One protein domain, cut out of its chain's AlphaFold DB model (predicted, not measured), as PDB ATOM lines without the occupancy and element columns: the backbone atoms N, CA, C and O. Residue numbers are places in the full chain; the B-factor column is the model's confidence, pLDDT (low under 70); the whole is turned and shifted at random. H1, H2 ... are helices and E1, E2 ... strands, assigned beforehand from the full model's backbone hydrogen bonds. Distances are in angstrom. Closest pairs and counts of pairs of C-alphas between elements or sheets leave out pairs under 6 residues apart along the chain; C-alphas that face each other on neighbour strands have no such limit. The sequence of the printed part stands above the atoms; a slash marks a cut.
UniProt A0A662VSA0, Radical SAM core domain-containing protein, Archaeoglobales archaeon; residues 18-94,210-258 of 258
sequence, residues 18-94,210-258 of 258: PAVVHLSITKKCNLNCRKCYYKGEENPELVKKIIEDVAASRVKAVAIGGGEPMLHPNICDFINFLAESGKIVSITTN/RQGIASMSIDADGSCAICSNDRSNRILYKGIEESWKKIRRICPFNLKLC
ATOM      1  N   PRO A  18      42.687 -32.953 -16.583       96.00
ATOM      2  CA  PRO A  18      42.161 -31.911 -17.454       96.00
ATOM      3  C   PRO A  18      40.934 -32.418 -18.222       96.00
ATOM      4  O   PRO A  18      40.821 -33.594 -18.567       96.00
ATOM      5  N   ALA A  19      40.014 -31.515 -18.542       96.56
ATOM      6  CA  ALA A  19      38.906 -31.817 -19.441       96.56
ATOM      7  C   ALA A  19      39.359 -31.887 -20.905       96.56
ATOM      8  O   ALA A  19      38.807 -32.670 -21.680       96.56
ATOM      9  N   VAL A  20      40.341 -31.060 -21.277       97.12
ATOM     10  CA  VAL A  20      40.807 -30.895 -22.657       97.12
ATOM     11  C   VAL A  20      42.324 -31.022 -22.739       97.12
ATOM     12  O   VAL A  20      43.048 -30.433 -21.937       97.12
ATOM     13  N   VAL A  21      42.817 -31.741 -23.742       98.31
ATOM     14  CA  VAL A  21      44.249 -31.803 -24.059       98.31
ATOM     15  C   VAL A  21      44.488 -31.192 -25.435       98.31
ATOM     16  O   VAL A  21      43.876 -31.605 -26.415       98.31
ATOM     17  N   HIS A  22      45.386 -30.212 -25.510       97.94
ATOM     18  CA  HIS A  22      45.949 -29.727 -26.769       97.94
ATOM     19  C   HIS A  22      47.213 -30.535 -27.052       97.94
ATOM     20  O   HIS A  22      48.209 -30.371 -26.345       97.94
ATOM     21  N   LEU A  23      47.164 -31.421 -28.041       98.44
ATOM     22  CA  LEU A  23      48.226 -32.376 -28.330       98.44
ATOM     23  C   LEU A  23      48.846 -32.082 -29.695       98.44
ATOM     24  O   LEU A  23      48.184 -32.185 -30.727       98.44
ATOM     25  N   SER A  24      50.128 -31.738 -29.693       97.88
ATOM     26  CA  SER A  24      50.949 -31.744 -30.902       97.88
ATOM     27  C   SER A  24      51.510 -33.148 -31.100       97.88
ATOM     28  O   SER A  24      52.128 -33.693 -30.190       97.88
ATOM     29  N   ILE A  25      51.246 -33.745 -32.264       97.94
ATOM     30  CA  ILE A  25      51.641 -35.134 -32.571       97.94
ATOM     31  C   ILE A  25      52.862 -35.219 -33.489       97.94
ATOM     32  O   ILE A  25      53.401 -36.296 -33.708       97.94
ATOM     33  N   THR A  26      53.275 -34.093 -34.066       97.44
ATOM     34  CA  THR A  26      54.419 -34.014 -34.972       97.44
ATOM     35  C   THR A  26      54.961 -32.593 -35.024       97.44
ATOM     36  O   THR A  26      54.208 -31.630 -34.867       97.44
ATOM     37  N   LYS A  27      56.257 -32.452 -35.300       96.19
ATOM     38  CA  LYS A  27      56.905 -31.169 -35.615       96.19
ATOM     39  C   LYS A  27      57.064 -30.952 -37.126       96.19
ATOM     40  O   LYS A  27      57.418 -29.854 -37.558       96.19
ATOM     41  N   LYS A  28      56.794 -31.977 -37.944       96.19
ATOM     42  CA  LYS A  28      56.877 -31.911 -39.409       96.19
ATOM     43  C   LYS A  28      55.742 -31.066 -39.964       96.19
ATOM     44  O   LYS A  28      54.599 -31.196 -39.538       96.19
ATOM     45  N   CYS A  29      56.057 -30.209 -40.926       95.56
ATOM     46  CA  CYS A  29      55.087 -29.380 -41.627       95.56
ATOM     47  C   CYS A  29      55.535 -29.204 -43.079       95.56
ATOM     48  O   CYS A  29      56.726 -29.067 -43.353       95.56
ATOM     49  N   ASN A  30      54.579 -29.192 -44.004       94.25
ATOM     50  CA  ASN A  30      54.793 -28.916 -45.424       94.25
ATOM     51  C   ASN A  30      54.855 -27.406 -45.729       94.25
ATOM     52  O   ASN A  30      55.088 -27.022 -46.872       94.25
ATOM     53  N   LEU A  31      54.674 -26.553 -44.715       92.75
ATOM     54  CA  LEU A  31      54.875 -25.106 -44.781       92.75
ATOM     55  C   LEU A  31      56.081 -24.685 -43.931       92.75
ATOM     56  O   LEU A  31      56.466 -25.362 -42.980       92.75
ATOM     57  N   ASN A  32      56.648 -23.513 -44.229       90.88
ATOM     58  CA  ASN A  32      57.777 -22.946 -43.483       90.88
ATOM     59  C   ASN A  32      57.486 -21.513 -43.006       90.88
ATOM     60  O   ASN A  32      58.244 -20.580 -43.271       90.88
ATOM     61  N   CYS A  33      56.351 -21.323 -42.329       89.44
ATOM     62  CA  CYS A  33      55.900 -20.008 -41.869       89.44
ATOM     63  C   CYS A  33      56.934 -19.363 -40.929       89.44
ATOM     64  O   CYS A  33      57.418 -19.987 -39.979       89.44
ATOM     65  N   ARG A  34      57.249 -18.080 -41.155       86.50
ATOM     66  CA  ARG A  34      58.334 -17.366 -40.450       86.50
ATOM     67  C   ARG A  34      58.121 -17.247 -38.937       86.50
ATOM     68  O   ARG A  34      59.090 -17.181 -38.192       86.50
ATOM     69  N   LYS A  35      56.865 -17.207 -38.487       84.81
ATOM     70  CA  LYS A  35      56.478 -17.070 -37.070       84.81
ATOM     71  C   LYS A  35      56.037 -18.400 -36.432       84.81
ATOM     72  O   LYS A  35      55.465 -18.390 -35.347       84.81
ATOM     73  N   CYS A  36      56.270 -19.538 -37.096       86.38
ATOM     74  CA  CYS A  36      55.872 -20.844 -36.572       86.38
ATOM     75  C   CYS A  36      56.727 -21.251 -35.366       86.38
ATOM     76  O   CYS A  36      57.952 -21.140 -35.393       86.38
ATOM     77  N   TYR A  37      56.069 -21.771 -34.331       83.19
ATOM     78  CA  TYR A  37      56.708 -22.206 -33.093       83.19
ATOM     79  C   TYR A  37      56.805 -23.733 -32.947       83.19
ATOM     80  O   TYR A  37      57.480 -24.193 -32.036       83.19
ATOM     81  N   TYR A  38      56.196 -24.529 -33.829       83.62
ATOM     82  CA  TYR A  38      56.179 -26.001 -33.752       83.62
ATOM     83  C   TYR A  38      57.426 -26.693 -34.329       83.62
ATOM     84  O   TYR A  38      57.390 -27.877 -34.634       83.62
ATOM     85  N   LYS A  39      58.542 -25.974 -34.478       84.06
ATOM     86  CA  LYS A  39      59.813 -26.540 -34.950       84.06
ATOM     87  C   LYS A  39      60.577 -27.177 -33.788       84.06
ATOM     88  O   LYS A  39      60.460 -26.714 -32.656       84.06
ATOM     89  N   GLY A  40      61.380 -28.194 -34.079       87.38
ATOM     90  CA  GLY A  40      62.260 -28.837 -33.102       87.38
ATOM     91  C   GLY A  40      62.166 -30.358 -33.138       87.38
ATOM     92  O   GLY A  40      61.710 -30.933 -34.124       87.38
ATOM     93  N   GLU A  41      62.618 -30.979 -32.053       89.75
ATOM     94  CA  GLU A  41      62.660 -32.432 -31.880       89.75
ATOM     95  C   GLU A  41      61.265 -33.031 -31.645       89.75
ATOM     96  O   GLU A  41      60.370 -32.375 -31.110       89.75
ATOM     97  N   GLU A  42      61.082 -34.289 -32.042       94.06
ATOM     98  CA  GLU A  42      59.869 -35.073 -31.794       94.06
ATOM     99  C   GLU A  42      60.232 -36.475 -31.290       94.06
ATOM    100  O   GLU A  42      61.297 -37.000 -31.610       94.06
ATOM    101  N   ASN A  43      59.337 -37.080 -30.511       94.56
ATOM    102  CA  ASN A  43      59.441 -38.442 -29.999       94.56
ATOM    103  C   ASN A  43      58.159 -39.218 -30.374       94.56
ATOM    104  O   ASN A  43      57.188 -39.217 -29.608       94.56
ATOM    105  N   PRO A  44      58.114 -39.832 -31.572       93.00
ATOM    106  CA  PRO A  44      56.920 -40.509 -32.084       93.00
ATOM    107  C   PRO A  44      56.409 -41.642 -31.180       93.00
ATOM    108  O   PRO A  44      55.199 -41.811 -31.014       93.00
ATOM    109  N   GLU A  45      57.310 -42.398 -30.551       93.88
ATOM    110  CA  GLU A  45      56.970 -43.486 -29.629       93.88
ATOM    111  C   GLU A  45      56.240 -42.949 -28.394       93.88
ATOM    112  O   GLU A  45      55.230 -43.509 -27.954       93.88
ATOM    113  N   LEU A  46      56.708 -41.822 -27.854       95.62
ATOM    114  CA  LEU A  46      56.057 -41.157 -26.735       95.62
ATOM    115  C   LEU A  46      54.705 -40.558 -27.136       95.62
ATOM    116  O   LEU A  46      53.769 -40.631 -26.344       95.62
ATOM    117  N   VAL A  47      54.565 -40.020 -28.354       97.81
ATOM    118  CA  VAL A  47      53.270 -39.542 -28.871       97.81
ATOM    119  C   VAL A  47      52.240 -40.670 -28.870       97.81
ATOM    120  O   VAL A  47      51.130 -40.467 -28.376       97.81
ATOM    121  N   LYS A  48      52.607 -41.870 -29.338       97.75
ATOM    122  CA  LYS A  48      51.715 -43.040 -29.286       97.75
ATOM    123  C   LYS A  48      51.275 -43.346 -27.849       97.75
ATOM    124  O   LYS A  48      50.081 -43.474 -27.591       97.75
ATOM    125  N   LYS A  49      52.215 -43.371 -26.901       97.75
ATOM    126  CA  LYS A  49      51.900 -43.579 -25.479       97.75
ATOM    127  C   LYS A  49      50.985 -42.486 -24.910       97.75
ATOM    128  O   LYS A  49      50.078 -42.777 -24.139       97.75
ATOM    129  N   ILE A  50      51.188 -41.224 -25.294       98.44
ATOM    130  CA  ILE A  50      50.321 -40.115 -24.873       98.44
ATOM    131  C   ILE A  50      48.892 -40.318 -25.396       98.44
ATOM    132  O   ILE A  50      47.942 -40.076 -24.655       98.44
ATOM    133  N   ILE A  51      48.720 -40.773 -26.641       98.56
ATOM    134  CA  ILE A  51      47.399 -41.091 -27.207       98.56
ATOM    135  C   ILE A  51      46.699 -42.181 -26.378       98.56
ATOM    136  O   ILE A  51      45.539 -42.004 -26.001       98.56
ATOM    137  N   GLU A  52      47.415 -43.256 -26.031       98.38
ATOM    138  CA  GLU A  52      46.930 -44.343 -25.164       98.38
ATOM    139  C   GLU A  52      46.526 -43.834 -23.769       98.38
ATOM    140  O   GLU A  52      45.414 -44.099 -23.301       98.38
ATOM    141  N   ASP A  53      47.371 -43.018 -23.135       98.31
ATOM    142  CA  ASP A  53      47.077 -42.417 -21.832       98.31
ATOM    143  C   ASP A  53      45.840 -41.503 -21.887       98.31
ATOM    144  O   ASP A  53      44.996 -41.516 -20.987       98.31
ATOM    145  N   VAL A  54      45.710 -40.687 -22.941       98.25
ATOM    146  CA  VAL A  54      44.556 -39.798 -23.130       98.25
ATOM    147  C   VAL A  54      43.280 -40.619 -23.285       98.25
ATOM    148  O   VAL A  54      42.296 -40.309 -22.603       98.25
ATOM    149  N   ALA A  55      43.299 -41.663 -24.117       98.19
ATOM    150  CA  ALA A  55      42.178 -42.575 -24.327       98.19
ATOM    151  C   ALA A  55      41.690 -43.191 -23.003       98.19
ATOM    152  O   ALA A  55      40.502 -43.098 -22.681       98.19
ATOM    153  N   ALA A  56      42.613 -43.689 -22.176       98.06
ATOM    154  CA  ALA A  56      42.310 -44.302 -20.880       98.06
ATOM    155  C   ALA A  56      41.901 -43.303 -19.774       98.06
ATOM    156  O   ALA A  56      41.341 -43.689 -18.747       98.06
ATOM    157  N   SER A  57      42.174 -42.006 -19.949       97.00
ATOM    158  CA  SER A  57      41.937 -40.984 -18.920       97.00
ATOM    159  C   SER A  57      40.505 -40.421 -18.900       97.00
ATOM    160  O   SER A  57      39.668 -40.687 -19.764       97.00
ATOM    161  N   ARG A  58      40.223 -39.534 -17.932       95.88
ATOM    162  CA  ARG A  58      38.963 -38.765 -17.858       95.88
ATOM    163  C   ARG A  58      38.916 -37.534 -18.770       95.88
ATOM    164  O   ARG A  58      37.932 -36.789 -18.702       95.88
ATOM    165  N   VAL A  59      39.929 -37.330 -19.618       97.25
ATOM    166  CA  VAL A  59      39.904 -36.311 -20.676       97.25
ATOM    167  C   VAL A  59      38.660 -36.518 -21.536       97.25
ATOM    168  O   VAL A  59      38.281 -37.652 -21.841       97.25
ATOM    169  N   LYS A  60      37.999 -35.412 -21.886       96.88
ATOM    170  CA  LYS A  60      36.771 -35.395 -22.686       96.88
ATOM    171  C   LYS A  60      37.022 -34.997 -24.129       96.88
ATOM    172  O   LYS A  60      36.393 -35.561 -25.015       96.88
ATOM    173  N   ALA A  61      37.921 -34.043 -24.357       97.88
ATOM    174  CA  ALA A  61      38.219 -33.558 -25.696       97.88
ATOM    175  C   ALA A  61      39.721 -33.465 -25.957       97.88
ATOM    176  O   ALA A  61      40.506 -33.149 -25.059       97.88
ATOM    177  N   VAL A  62      40.099 -33.700 -27.208       98.56
ATOM    178  CA  VAL A  62      41.480 -33.615 -27.679       98.56
ATOM    179  C   VAL A  62      41.528 -32.702 -28.898       98.56
ATOM    180  O   VAL A  62      40.788 -32.887 -29.864       98.56
ATOM    181  N   ALA A  63      42.383 -31.688 -28.840       98.25
ATOM    182  CA  ALA A  63      42.705 -30.827 -29.969       98.25
ATOM    183  C   ALA A  63      44.065 -31.249 -30.525       98.25
ATOM    184  O   ALA A  63      45.099 -30.931 -29.939       98.25
ATOM    185  N   ILE A  64      44.039 -31.995 -31.626       98.56
ATOM    186  CA  ILE A  64      45.213 -32.482 -32.342       98.56
ATOM    187  C   ILE A  64      45.763 -31.363 -33.230       98.56
ATOM    188  O   ILE A  64      45.020 -30.693 -33.948       98.56
ATOM    189  N   GLY A  65      47.072 -31.162 -33.180       97.38
ATOM    190  CA  GLY A  65      47.798 -30.202 -34.005       97.38
ATOM    191  C   GLY A  65      49.285 -30.545 -34.059       97.38
ATOM    192  O   GLY A  65      49.659 -31.719 -34.051       97.38
ATOM    193  N   GLY A  66      50.131 -29.515 -34.071       95.19
ATOM    194  CA  GLY A  66      51.586 -29.635 -34.164       95.19
ATOM    195  C   GLY A  66      52.111 -28.813 -35.330       95.19
ATOM    196  O   GLY A  66      51.661 -27.688 -35.524       95.19
ATOM    197  N   GLY A  67      53.036 -29.378 -36.104       95.69
ATOM    198  CA  GLY A  67      53.393 -28.870 -37.426       95.69
ATOM    199  C   GLY A  67      52.195 -28.952 -38.381       95.69
ATOM    200  O   GLY A  67      51.352 -28.063 -38.396       95.69
ATOM    201  N   GLU A  68      52.105 -30.021 -39.166       96.75
ATOM    202  CA  GLU A  68      50.901 -30.380 -39.918       96.75
ATOM    203  C   GLU A  68      50.493 -31.817 -39.558       96.75
ATOM    204  O   GLU A  68      51.153 -32.762 -39.999       96.75
ATOM    205  N   PRO A  69      49.426 -32.021 -38.761       97.50
ATOM    206  CA  PRO A  69      49.027 -33.360 -38.329       97.50
ATOM    207  C   PRO A  69      48.641 -34.281 -39.492       97.50
ATOM    208  O   PRO A  69      48.803 -35.493 -39.363       97.50
ATOM    209  N   MET A  70      48.198 -33.743 -40.638       97.19
ATOM    210  CA  MET A  70      47.873 -34.545 -41.827       97.19
ATOM    211  C   MET A  70      49.087 -35.242 -42.461       97.19
ATOM    212  O   MET A  70      48.904 -36.149 -43.271       97.19
ATOM    213  N   LEU A  71      50.316 -34.867 -42.085       96.56
ATOM    214  CA  LEU A  71      51.543 -35.561 -42.496       96.56
ATOM    215  C   LEU A  71      51.886 -36.769 -41.619       96.56
ATOM    216  O   LEU A  71      52.754 -37.561 -41.987       96.56
ATOM    217  N   HIS A  72      51.266 -36.905 -40.444       96.81
ATOM    218  CA  HIS A  72      51.614 -37.982 -39.528       96.81
ATOM    219  C   HIS A  72      51.093 -39.327 -40.075       96.81
ATOM    220  O   HIS A  72      49.891 -39.447 -40.321       96.81
ATOM    221  N   PRO A  73      51.941 -40.367 -40.227       95.88
ATOM    222  CA  PRO A  73      51.552 -41.616 -40.894       95.88
ATOM    223  C   PRO A  73      50.376 -42.317 -40.202       95.88
ATOM    224  O   PRO A  73      49.477 -42.817 -40.870       95.88
ATOM    225  N   ASN A  74      50.327 -42.251 -38.868       96.94
ATOM    226  CA  ASN A  74      49.297 -42.908 -38.056       96.94
ATOM    227  C   ASN A  74      48.145 -41.969 -37.648       96.94
ATOM    228  O   ASN A  74      47.454 -42.246 -36.673       96.94
ATOM    229  N   ILE A  75      47.961 -40.817 -38.319       97.88
ATOM    230  CA  ILE A  75      46.919 -39.848 -37.918       97.88
ATOM    231  C   ILE A  75      45.529 -40.494 -37.881       97.88
ATOM    232  O   ILE A  75      44.809 -40.298 -36.911       97.88
ATOM    233  N   CYS A  76      45.164 -41.294 -38.885       97.69
ATOM    234  CA  CYS A  76      43.853 -41.943 -38.936       97.69
ATOM    235  C   CYS A  76      43.644 -42.876 -37.739       97.69
ATOM    236  O   CYS A  76      42.644 -42.744 -37.040       97.69
ATOM    237  N   ASP A  77      44.625 -43.729 -37.445       98.00
ATOM    238  CA  ASP A  77      44.552 -44.681 -36.335       98.00
ATOM    239  C   ASP A  77      44.444 -43.966 -34.985       98.00
ATOM    240  O   ASP A  77      43.632 -44.341 -34.142       98.00
ATOM    241  N   PHE A  78      45.218 -42.894 -34.782       98.38
ATOM    242  CA  PHE A  78      45.160 -42.105 -33.551       98.38
ATOM    243  C   PHE A  78      43.794 -41.452 -33.345       98.38
ATOM    244  O   PHE A  78      43.274 -41.453 -32.229       98.38
ATOM    245  N   ILE A  79      43.212 -40.887 -34.402       98.38
ATOM    246  CA  ILE A  79      41.903 -40.236 -34.333       98.38
ATOM    247  C   ILE A  79      40.804 -41.266 -34.066       98.38
ATOM    248  O   ILE A  79      40.022 -41.067 -33.136       98.38
ATOM    249  N   ASN A  80      40.781 -42.367 -34.825       97.69
ATOM    250  CA  ASN A  80      39.787 -43.430 -34.675       97.69
ATOM    251  C   ASN A  80      39.831 -44.014 -33.261       97.69
ATOM    252  O   ASN A  80      38.813 -44.049 -32.576       97.69
ATOM    253  N   PHE A  81      41.025 -44.345 -32.766       98.31
ATOM    254  CA  PHE A  81      41.207 -44.889 -31.424       98.31
ATOM    255  C   PHE A  81      40.728 -43.934 -30.315       98.31
ATOM    256  O   PHE A  81      40.070 -44.352 -29.356       98.31
ATOM    257  N   LEU A  82      41.010 -42.630 -30.437       98.62
ATOM    258  CA  LEU A  82      40.499 -41.627 -29.497       98.62
ATOM    259  C   LEU A  82      38.969 -41.504 -29.571       98.62
ATOM    260  O   LEU A  82      38.314 -41.425 -28.529       98.62
ATOM    261  N   ALA A  83      38.396 -41.487 -30.774       98.00
ATOM    262  CA  ALA A  83      36.954 -41.370 -30.974       98.00
ATOM    263  C   ALA A  83      36.200 -42.594 -30.423       98.00
ATOM    264  O   ALA A  83      35.249 -42.427 -29.656       98.00
ATOM    265  N   GLU A  84      36.671 -43.809 -30.717       98.00
ATOM    266  CA  GLU A  84      36.142 -45.075 -30.183       98.00
ATOM    267  C   GLU A  84      36.238 -45.144 -28.652       98.00
ATOM    268  O   GLU A  84      35.351 -45.669 -27.983       98.00
ATOM    269  N   SER A  85      37.259 -44.505 -28.072       98.00
ATOM    270  CA  SER A  85      37.415 -44.335 -26.619       98.00
ATOM    271  C   SER A  85      36.511 -43.242 -26.017       98.00
ATOM    272  O   SER A  85      36.684 -42.830 -24.861       98.00
ATOM    273  N   GLY A  86      35.559 -42.717 -26.794       97.44
ATOM    274  CA  GLY A  86      34.580 -41.719 -26.371       97.44
ATOM    275  C   GLY A  86      35.138 -40.301 -26.225       97.44
ATOM    276  O   GLY A  86      34.572 -39.499 -25.473       97.44
ATOM    277  N   LYS A  87      36.265 -39.978 -26.879       97.94
ATOM    278  CA  LYS A  87      36.830 -38.619 -26.878       97.94
ATOM    279  C   LYS A  87      36.245 -37.788 -28.012       97.94
ATOM    280  O   LYS A  87      36.078 -38.258 -29.129       97.94
ATOM    281  N   ILE A  88      36.008 -36.508 -27.740       98.38
ATOM    282  CA  ILE A  88      35.676 -35.526 -28.776       98.38
ATOM    283  C   ILE A  88      36.981 -35.052 -29.409       98.38
ATOM    284  O   ILE A  88      37.778 -34.371 -28.758       98.38
ATOM    285  N   VAL A  89      37.206 -35.406 -30.669       98.56
ATOM    286  CA  VAL A  89      38.464 -35.112 -31.355       98.56
ATOM    287  C   VAL A  89      38.292 -33.950 -32.323       98.56
ATOM    288  O   VAL A  89      37.335 -33.900 -33.095       98.56
ATOM    289  N   SER A  90      39.220 -32.999 -32.279       98.56
ATOM    290  CA  SER A  90      39.313 -31.909 -33.246       98.56
ATOM    291  C   SER A  90      40.722 -31.793 -33.797       98.56
ATOM    292  O   SER A  90      41.678 -32.096 -33.087       98.56
ATOM    293  N   ILE A  91      40.848 -31.329 -35.036       98.69
ATOM    294  CA  ILE A  91      42.135 -31.176 -35.714       98.69
ATOM    295  C   ILE A  91      42.345 -29.714 -36.093       98.69
ATOM    296  O   ILE A  91      41.442 -29.080 -36.628       98.69
ATOM    297  N   THR A  92      43.540 -29.185 -35.836       98.00
ATOM    298  CA  THR A  92      44.020 -27.927 -36.425       98.00
ATOM    299  C   THR A  92      44.967 -28.242 -37.577       98.00
ATOM    300  O   THR A  92      45.945 -28.954 -37.371       98.00
ATOM    301  N   THR A  93      44.687 -27.726 -38.772       97.31
ATOM    302  CA  THR A  93      45.446 -28.015 -40.002       97.31
ATOM    303  C   THR A  93      45.669 -26.738 -40.810       97.31
ATOM    304  O   THR A  93      44.877 -25.799 -40.730       97.31
ATOM    305  N   ASN A  94      46.732 -26.699 -41.609       95.75
ATOM    306  CA  ASN A  94      46.948 -25.656 -42.609       95.75
ATOM    307  C   ASN A  94      46.070 -25.835 -43.864       95.75
ATOM    308  O   ASN A  94      46.003 -24.933 -44.692       95.75
ATOM    309  N   ARG A 210      40.670 -20.243 -19.446       87.75
ATOM    310  CA  ARG A 210      40.533 -21.516 -18.704       87.75
ATOM    311  C   ARG A 210      41.697 -22.488 -18.908       87.75
ATOM    312  O   ARG A 210      41.617 -23.646 -18.485       87.75
ATOM    313  N   GLN A 211      42.770 -22.040 -19.556       88.81
ATOM    314  CA  GLN A 211      43.974 -22.851 -19.743       88.81
ATOM    315  C   GLN A 211      44.685 -23.039 -18.399       88.81
ATOM    316  O   GLN A 211      44.777 -22.101 -17.613       88.81
ATOM    317  N   GLY A 212      45.114 -24.262 -18.083       88.19
ATOM    318  CA  GLY A 212      45.628 -24.616 -16.751       88.19
ATOM    319  C   GLY A 212      44.566 -24.870 -15.675       88.19
ATOM    320  O   GLY A 212      44.903 -25.376 -14.601       88.19
ATOM    321  N   ILE A 213      43.291 -24.596 -15.976       89.62
ATOM    322  CA  ILE A 213      42.137 -24.951 -15.134       89.62
ATOM    323  C   ILE A 213      41.422 -26.173 -15.708       89.62
ATOM    324  O   ILE A 213      41.181 -27.151 -15.008       89.62
ATOM    325  N   ALA A 214      41.068 -26.107 -16.992       92.19
ATOM    326  CA  ALA A 214      40.313 -27.149 -17.682       92.19
ATOM    327  C   ALA A 214      41.118 -27.822 -18.794       92.19
ATOM    328  O   ALA A 214      40.732 -28.900 -19.247       92.19
ATOM    329  N   SER A 215      42.218 -27.212 -19.233       94.62
ATOM    330  CA  SER A 215      43.045 -27.751 -20.301       94.62
ATOM    331  C   SER A 215      44.528 -27.754 -19.975       94.62
ATOM    332  O   SER A 215      45.008 -26.933 -19.192       94.62
ATOM    333  N   MET A 216      45.243 -28.680 -20.611       96.56
ATOM    334  CA  MET A 216      46.700 -28.689 -20.682       96.56
ATOM    335  C   MET A 216      47.160 -28.835 -22.126       96.56
ATOM    336  O   MET A 216      46.389 -29.218 -23.007       96.56
ATOM    337  N   SER A 217      48.437 -28.558 -22.352       97.19
ATOM    338  CA  SER A 217      49.106 -28.803 -23.622       97.19
ATOM    339  C   SER A 217      50.208 -29.838 -23.457       97.19
ATOM    340  O   SER A 217      50.929 -29.820 -22.459       97.19
ATOM    341  N   ILE A 218      50.344 -30.714 -24.446       97.75
ATOM    342  CA  ILE A 218      51.411 -31.705 -24.562       97.75
ATOM    343  C   ILE A 218      51.986 -31.562 -25.970       97.75
ATOM    344  O   ILE A 218      51.232 -31.413 -26.933       97.75
ATOM    345  N   ASP A 219      53.308 -31.516 -26.083       97.12
ATOM    346  CA  ASP A 219      53.996 -31.359 -27.362       97.12
ATOM    347  C   ASP A 219      54.686 -32.662 -27.782       97.12
ATOM    348  O   ASP A 219      54.918 -33.544 -26.954       97.12
ATOM    349  N   ALA A 220      54.991 -32.789 -29.071       96.75
ATOM    350  CA  ALA A 220      55.510 -34.013 -29.675       96.75
ATOM    351  C   ALA A 220      56.912 -34.390 -29.165       96.75
ATOM    352  O   ALA A 220      57.337 -35.525 -29.332       96.75
ATOM    353  N   ASP A 221      57.621 -33.460 -28.521       95.56
ATOM    354  CA  ASP A 221      58.886 -33.703 -27.811       95.56
ATOM    355  C   ASP A 221      58.693 -34.350 -26.425       95.56
ATOM    356  O   ASP A 221      59.665 -34.651 -25.733       95.56
ATOM    357  N   GLY A 222      57.448 -34.566 -25.989       95.75
ATOM    358  CA  GLY A 222      57.146 -35.121 -24.674       95.75
ATOM    359  C   GLY A 222      57.079 -34.098 -23.550       95.75
ATOM    360  O   GLY A 222      56.958 -34.484 -22.389       95.75
ATOM    361  N   SER A 223      57.148 -32.802 -23.841       96.25
ATOM    362  CA  SER A 223      56.972 -31.758 -22.836       96.25
ATOM    363  C   SER A 223      55.499 -31.364 -22.678       96.25
ATOM    364  O   SER A 223      54.702 -31.415 -23.619       96.25
ATOM    365  N   CYS A 224      55.107 -30.928 -21.482       97.06
ATOM    366  CA  CYS A 224      53.749 -30.482 -21.191       97.06
ATOM    367  C   CYS A 224      53.705 -29.231 -20.303       97.06
ATOM    368  O   CYS A 224      54.610 -28.966 -19.512       97.06
ATOM    369  N   ALA A 225      52.642 -28.440 -20.462       96.25
ATOM    370  CA  ALA A 225      52.417 -27.184 -19.743       96.25
ATOM    371  C   ALA A 225      50.922 -26.837 -19.679       96.25
ATOM    372  O   ALA A 225      50.104 -27.463 -20.359       96.25
ATOM    373  N   ILE A 226      50.549 -25.804 -18.914       93.69
ATOM    374  CA  ILE A 226      49.146 -25.367 -18.805       93.69
ATOM    375  C   ILE A 226      48.556 -24.855 -20.128       93.69
ATOM    376  O   ILE A 226      47.340 -24.840 -20.290       93.69
ATOM    377  N   CYS A 227      49.406 -24.405 -21.051       91.69
ATOM    378  CA  CYS A 227      49.033 -23.681 -22.261       91.69
ATOM    379  C   CYS A 227      50.067 -23.940 -23.365       91.69
ATOM    380  O   CYS A 227      51.263 -24.008 -23.086       91.69
ATOM    381  N   SER A 228      49.631 -24.021 -24.626       90.25
ATOM    382  CA  SER A 228      50.533 -24.198 -25.777       90.25
ATOM    383  C   SER A 228      51.503 -23.025 -25.982       90.25
ATOM    384  O   SER A 228      52.590 -23.219 -26.531       90.25
ATOM    385  N   ASN A 229      51.139 -21.833 -25.494       90.00
ATOM    386  CA  ASN A 229      51.979 -20.635 -25.520       90.00
ATOM    387  C   ASN A 229      53.073 -20.635 -24.439       90.00
ATOM    388  O   ASN A 229      53.966 -19.795 -24.499       90.00
ATOM    389  N   ASP A 230      53.020 -21.532 -23.450       89.94
ATOM    390  CA  ASP A 230      54.085 -21.649 -22.454       89.94
ATOM    391  C   ASP A 230      55.257 -22.429 -23.054       89.94
ATOM    392  O   ASP A 230      55.135 -23.620 -23.364       89.94
ATOM    393  N   ARG A 231      56.370 -21.726 -23.285       83.88
ATOM    394  CA  ARG A 231      57.591 -22.283 -23.889       83.88
ATOM    395  C   ARG A 231      58.730 -22.434 -22.883       83.88
ATOM    396  O   ARG A 231      59.648 -23.199 -23.143       83.88
ATOM    397  N   SER A 232      58.654 -21.748 -21.745       84.38
ATOM    398  CA  SER A 232      59.763 -21.659 -20.790       84.38
ATOM    399  C   SER A 232      59.568 -22.550 -19.566       84.38
ATOM    400  O   SER A 232      60.550 -22.942 -18.948       84.38
ATOM    401  N   ASN A 233      58.324 -22.895 -19.210       88.56
ATOM    402  CA  ASN A 233      58.019 -23.646 -17.986       88.56
ATOM    403  C   ASN A 233      57.439 -25.041 -18.268       88.56
ATOM    404  O   ASN A 233      56.708 -25.597 -17.442       88.56
ATOM    405  N   ARG A 234      57.747 -25.613 -19.437       94.06
ATOM    406  CA  ARG A 234      57.297 -26.963 -19.798       94.06
ATOM    407  C   ARG A 234      58.059 -28.005 -18.977       94.06
ATOM    408  O   ARG A 234      59.263 -27.881 -18.774       94.06
ATOM    409  N   ILE A 235      57.360 -29.037 -18.519       96.38
ATOM    410  CA  ILE A 235      57.948 -30.173 -17.794       96.38
ATOM    411  C   ILE A 235      57.867 -31.439 -18.645       96.38
ATOM    412  O   ILE A 235      57.058 -31.512 -19.565       96.38
ATOM    413  N   LEU A 236      58.662 -32.459 -18.323       97.12
ATOM    414  CA  LEU A 236      58.554 -33.759 -18.985       97.12
ATOM    415  C   LEU A 236      57.216 -34.438 -18.651       97.12
ATOM    416  O   LEU A 236      56.792 -34.481 -17.489       97.12
ATOM    417  N   TYR A 237      56.574 -34.999 -19.670       97.94
ATOM    418  CA  TYR A 237      55.357 -35.782 -19.540       97.94
ATOM    419  C   TYR A 237      55.613 -37.100 -18.793       97.94
ATOM    420  O   TYR A 237      56.567 -37.820 -19.078       97.94
ATOM    421  N   LYS A 238      54.747 -37.419 -17.824       97.50
ATOM    422  CA  LYS A 238      54.834 -38.616 -16.967       97.50
ATOM    423  C   LYS A 238      53.481 -39.323 -16.806       97.50
ATOM    424  O   LYS A 238      53.265 -40.026 -15.828       97.50
ATOM    425  N   GLY A 239      52.558 -39.112 -17.742       97.50
ATOM    426  CA  GLY A 239      51.163 -39.546 -17.632       97.50
ATOM    427  C   GLY A 239      50.222 -38.378 -17.330       97.50
ATOM    428  O   GLY A 239      50.589 -37.443 -16.614       97.50
ATOM    429  N   ILE A 240      48.996 -38.428 -17.864       97.25
ATOM    430  CA  ILE A 240      48.034 -37.309 -17.834       97.25
ATOM    431  C   ILE A 240      47.818 -36.755 -16.423       97.25
ATOM    432  O   ILE A 240      48.005 -35.560 -16.197       97.25
ATOM    433  N   GLU A 241      47.440 -37.599 -15.460       96.25
ATOM    434  CA  GLU A 241      47.115 -37.129 -14.107       96.25
ATOM    435  C   GLU A 241      48.348 -36.691 -13.311       96.25
ATOM    436  O   GLU A 241      48.277 -35.738 -12.531       96.25
ATOM    437  N   GLU A 242      49.480 -37.379 -13.481       97.06
ATOM    438  CA  GLU A 242      50.722 -37.033 -12.787       97.06
ATOM    439  C   GLU A 242      51.255 -35.687 -13.282       97.06
ATOM    440  O   GLU A 242      51.508 -34.783 -12.480       97.06
ATOM    441  N   SER A 243      51.372 -35.527 -14.601       97.50
ATOM    442  CA  SER A 243      51.795 -34.272 -15.213       97.50
ATOM    443  C   SER A 243      50.846 -33.134 -14.851       97.50
ATOM    444  O   SER A 243      51.304 -32.074 -14.433       97.50
ATOM    445  N   TRP A 244      49.530 -33.351 -14.905       96.81
ATOM    446  CA  TRP A 244      48.540 -32.329 -14.559       96.81
ATOM    447  C   TRP A 244      48.657 -31.795 -13.121       96.81
ATOM    448  O   TRP A 244      48.420 -30.609 -12.869       96.81
ATOM    449  N   LYS A 245      49.050 -32.648 -12.169       95.12
ATOM    450  CA  LYS A 245      49.302 -32.240 -10.776       95.12
ATOM    451  C   LYS A 245      50.613 -31.467 -10.622       95.12
ATOM    452  O   LYS A 245      50.693 -30.603  -9.754       95.12
ATOM    453  N   LYS A 246      51.626 -31.783 -11.435       95.00
ATOM    454  CA  LYS A 246      52.986 -31.222 -11.339       95.00
ATOM    455  C   LYS A 246      53.193 -29.936 -12.135       95.00
ATOM    456  O   LYS A 246      54.085 -29.162 -11.795       95.00
ATOM    457  N   ILE A 247      52.400 -29.699 -13.180       93.75
ATOM    458  CA  ILE A 247      52.482 -28.467 -13.965       93.75
ATOM    459  C   ILE A 247      52.211 -27.260 -13.054       93.75
ATOM    460  O   ILE A 247      51.178 -27.175 -12.382       93.75
ATOM    461  N   ARG A 248      53.131 -26.291 -13.067       88.31
ATOM    462  CA  ARG A 248      52.948 -25.011 -12.378       88.31
ATOM    463  C   ARG A 248      51.871 -24.201 -13.096       88.31
ATOM    464  O   ARG A 248      51.951 -23.979 -14.300       88.31
ATOM    465  N   ARG A 249      50.873 -23.729 -12.351       89.38
ATOM    466  CA  ARG A 249      49.801 -22.871 -12.874       89.38
ATOM    467  C   ARG A 249      50.270 -21.419 -12.884       89.38
ATOM    468  O   ARG A 249      49.880 -20.637 -12.027       89.38
ATOM    469  N   ILE A 250      51.159 -21.093 -13.820       87.19
ATOM    470  CA  ILE A 250      51.695 -19.742 -14.024       87.19
ATOM    471  C   ILE A 250      51.445 -19.355 -15.478       87.19
ATOM    472  O   ILE A 250      51.878 -20.055 -16.388       87.19
ATOM    473  N   CYS A 251      50.728 -18.254 -15.706       88.19
ATOM    474  CA  CYS A 251      50.505 -17.753 -17.058       88.19
ATOM    475  C   CYS A 251      51.841 -17.282 -17.664       88.19
ATOM    476  O   CYS A 251      52.491 -16.435 -17.053       88.19
ATOM    477  N   PRO A 252      52.226 -17.722 -18.879       86.69
ATOM    478  CA  PRO A 252      53.462 -17.261 -19.522       86.69
ATOM    479  C   PRO A 252      53.446 -15.764 -19.879       86.69
ATOM    480  O   PRO A 252      54.487 -15.190 -20.176       86.69
ATOM    481  N   PHE A 253      52.270 -15.129 -19.844       85.56
ATOM    482  CA  PHE A 253      52.079 -13.697 -20.084       85.56
ATOM    483  C   PHE A 253      51.704 -12.925 -18.809       85.56
ATOM    484  O   PHE A 253      51.243 -11.792 -18.902       85.56
ATOM    485  N   ASN A 254      51.848 -13.536 -17.624       83.31
ATOM    486  CA  ASN A 254      51.509 -12.940 -16.323       83.31
ATOM    487  C   ASN A 254      50.056 -12.432 -16.193       83.31
ATOM    488  O   ASN A 254      49.766 -11.559 -15.376       83.31
ATOM    489  N   LEU A 255      49.122 -12.992 -16.966       80.31
ATOM    490  CA  LEU A 255      47.692 -12.738 -16.787       80.31
ATOM    491  C   LEU A 255      47.177 -13.515 -15.568       80.31
ATOM    492  O   LEU A 255      47.642 -14.626 -15.293       80.31
ATOM    493  N   LYS A 256      46.203 -12.946 -14.845       69.06
ATOM    494  CA  LYS A 256      45.556 -13.635 -13.721       69.06
ATOM    495  C   LYS A 256      44.895 -14.917 -14.234       69.06
ATOM    496  O   LYS A 256      44.017 -14.861 -15.090       69.06
ATOM    497  N   LEU A 257      45.333 -16.065 -13.722       61.72
ATOM    498  CA  LEU A 257      44.629 -17.326 -13.934       61.72
ATOM    499  C   LEU A 257      43.390 -17.316 -13.037       61.72
ATOM    500  O   LEU A 257      43.502 -16.994 -11.853       61.72
ATOM    501  N   CYS A 258      42.229 -17.586 -13.630       56.41
ATOM    502  CA  CYS A 258      40.974 -17.716 -12.894       56.41
ATOM    503  C   CYS A 258      40.917 -19.002 -12.062       56.41
ATOM    504  O   CYS A 258      41.701 -19.941 -12.336       56.41
TER     505      CYS A 258
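What this domain is: This is residues 18 to 94 and 210 to 258 of the 258 residues of the protein "Radical SAM core domain-containing protein" of Archaeoglobales archaeon (UniProt A0A662VSA0). One twisted sheet of five strands has three helices over one face, two layers in all: H1 and H2 side by side along the strands, and H3 set across the strands where E4 and E5 lie. A long loop, residues 25 to 43, runs out to 22 A from the mean of the C-alphas. The 126 printed residues hold three named helices and five named strands, in the order E1 H1 E2 H2 E3 E4 E5 H3; the sheet, E3 E2 E1 E4 E5, is mixed. The class is mixed, helices and strands, with under half of the residues in named elements. The whole is compact, with a radius of gyration of the C-alphas of 13.7 A and spans of 38 by 37 by 21 A.

Where its parts are: E1, residues 20 to 24, begins at C-alpha 20 (40.807, -30.895, -22.657) and is 13.1 A long. H1, residues 44 to 56, measures 18.8 A. E2 is residues 61 to 65, 13.1 A; H2 is residues 75 to 84, 14.3 A. E3, residues 88 to 93, is 16.7 A long and ends at C-alpha 93 (45.446, -28.015, -40.002). After the cut come E4, residues 215 to 218, and E5, residues 223 to 225. H3, residues 240 to 246, ends at C-alpha 246 (52.986, -31.222, -11.339).

How they stand to each other: E1 is parallel to E2, with N 23 and O 63 2.8 A apart, and to E4, with N 22 and O 216 at 2.9 A. E3, an edge strand, is parallel to E2, with N 64 and O 90 at 2.8 A. E4 and E5 form an antiparallel hairpin, with N 217 and O 225 at 2.8 A. E1, H1, E2 and E2, H2, E3 are strand-helix-strand units, parallel neighbour strands with a helix between, each with a right-handed crossover. H1 lies over E1 at a height over the sheet of 10.1 A. H2, on the same face, touches H1 at Ala 55 and Leu 82, whose C-alphas are the closest at 5.5 A; they run the same way at a shallow tilt of 14 degrees. H3, also on that face, runs across the strands, at 80 degrees to E4 on the local plane. In H1, H2 and H3 every O i to N i+4 pair is within hydrogen-bond range.

The domain as a whole: The two C-alphas farthest apart, of Pro 73 and Lys 256, are 39.5 A apart. Residues 95 to 209 are not printed, and C-alphas 94 and 210 are 25.1 A apart across this cut. The links E1 to H1 and E5 to H3 are long. The mean pLDDT of the printed part is 93.8; residues 256 to 258 are under 70.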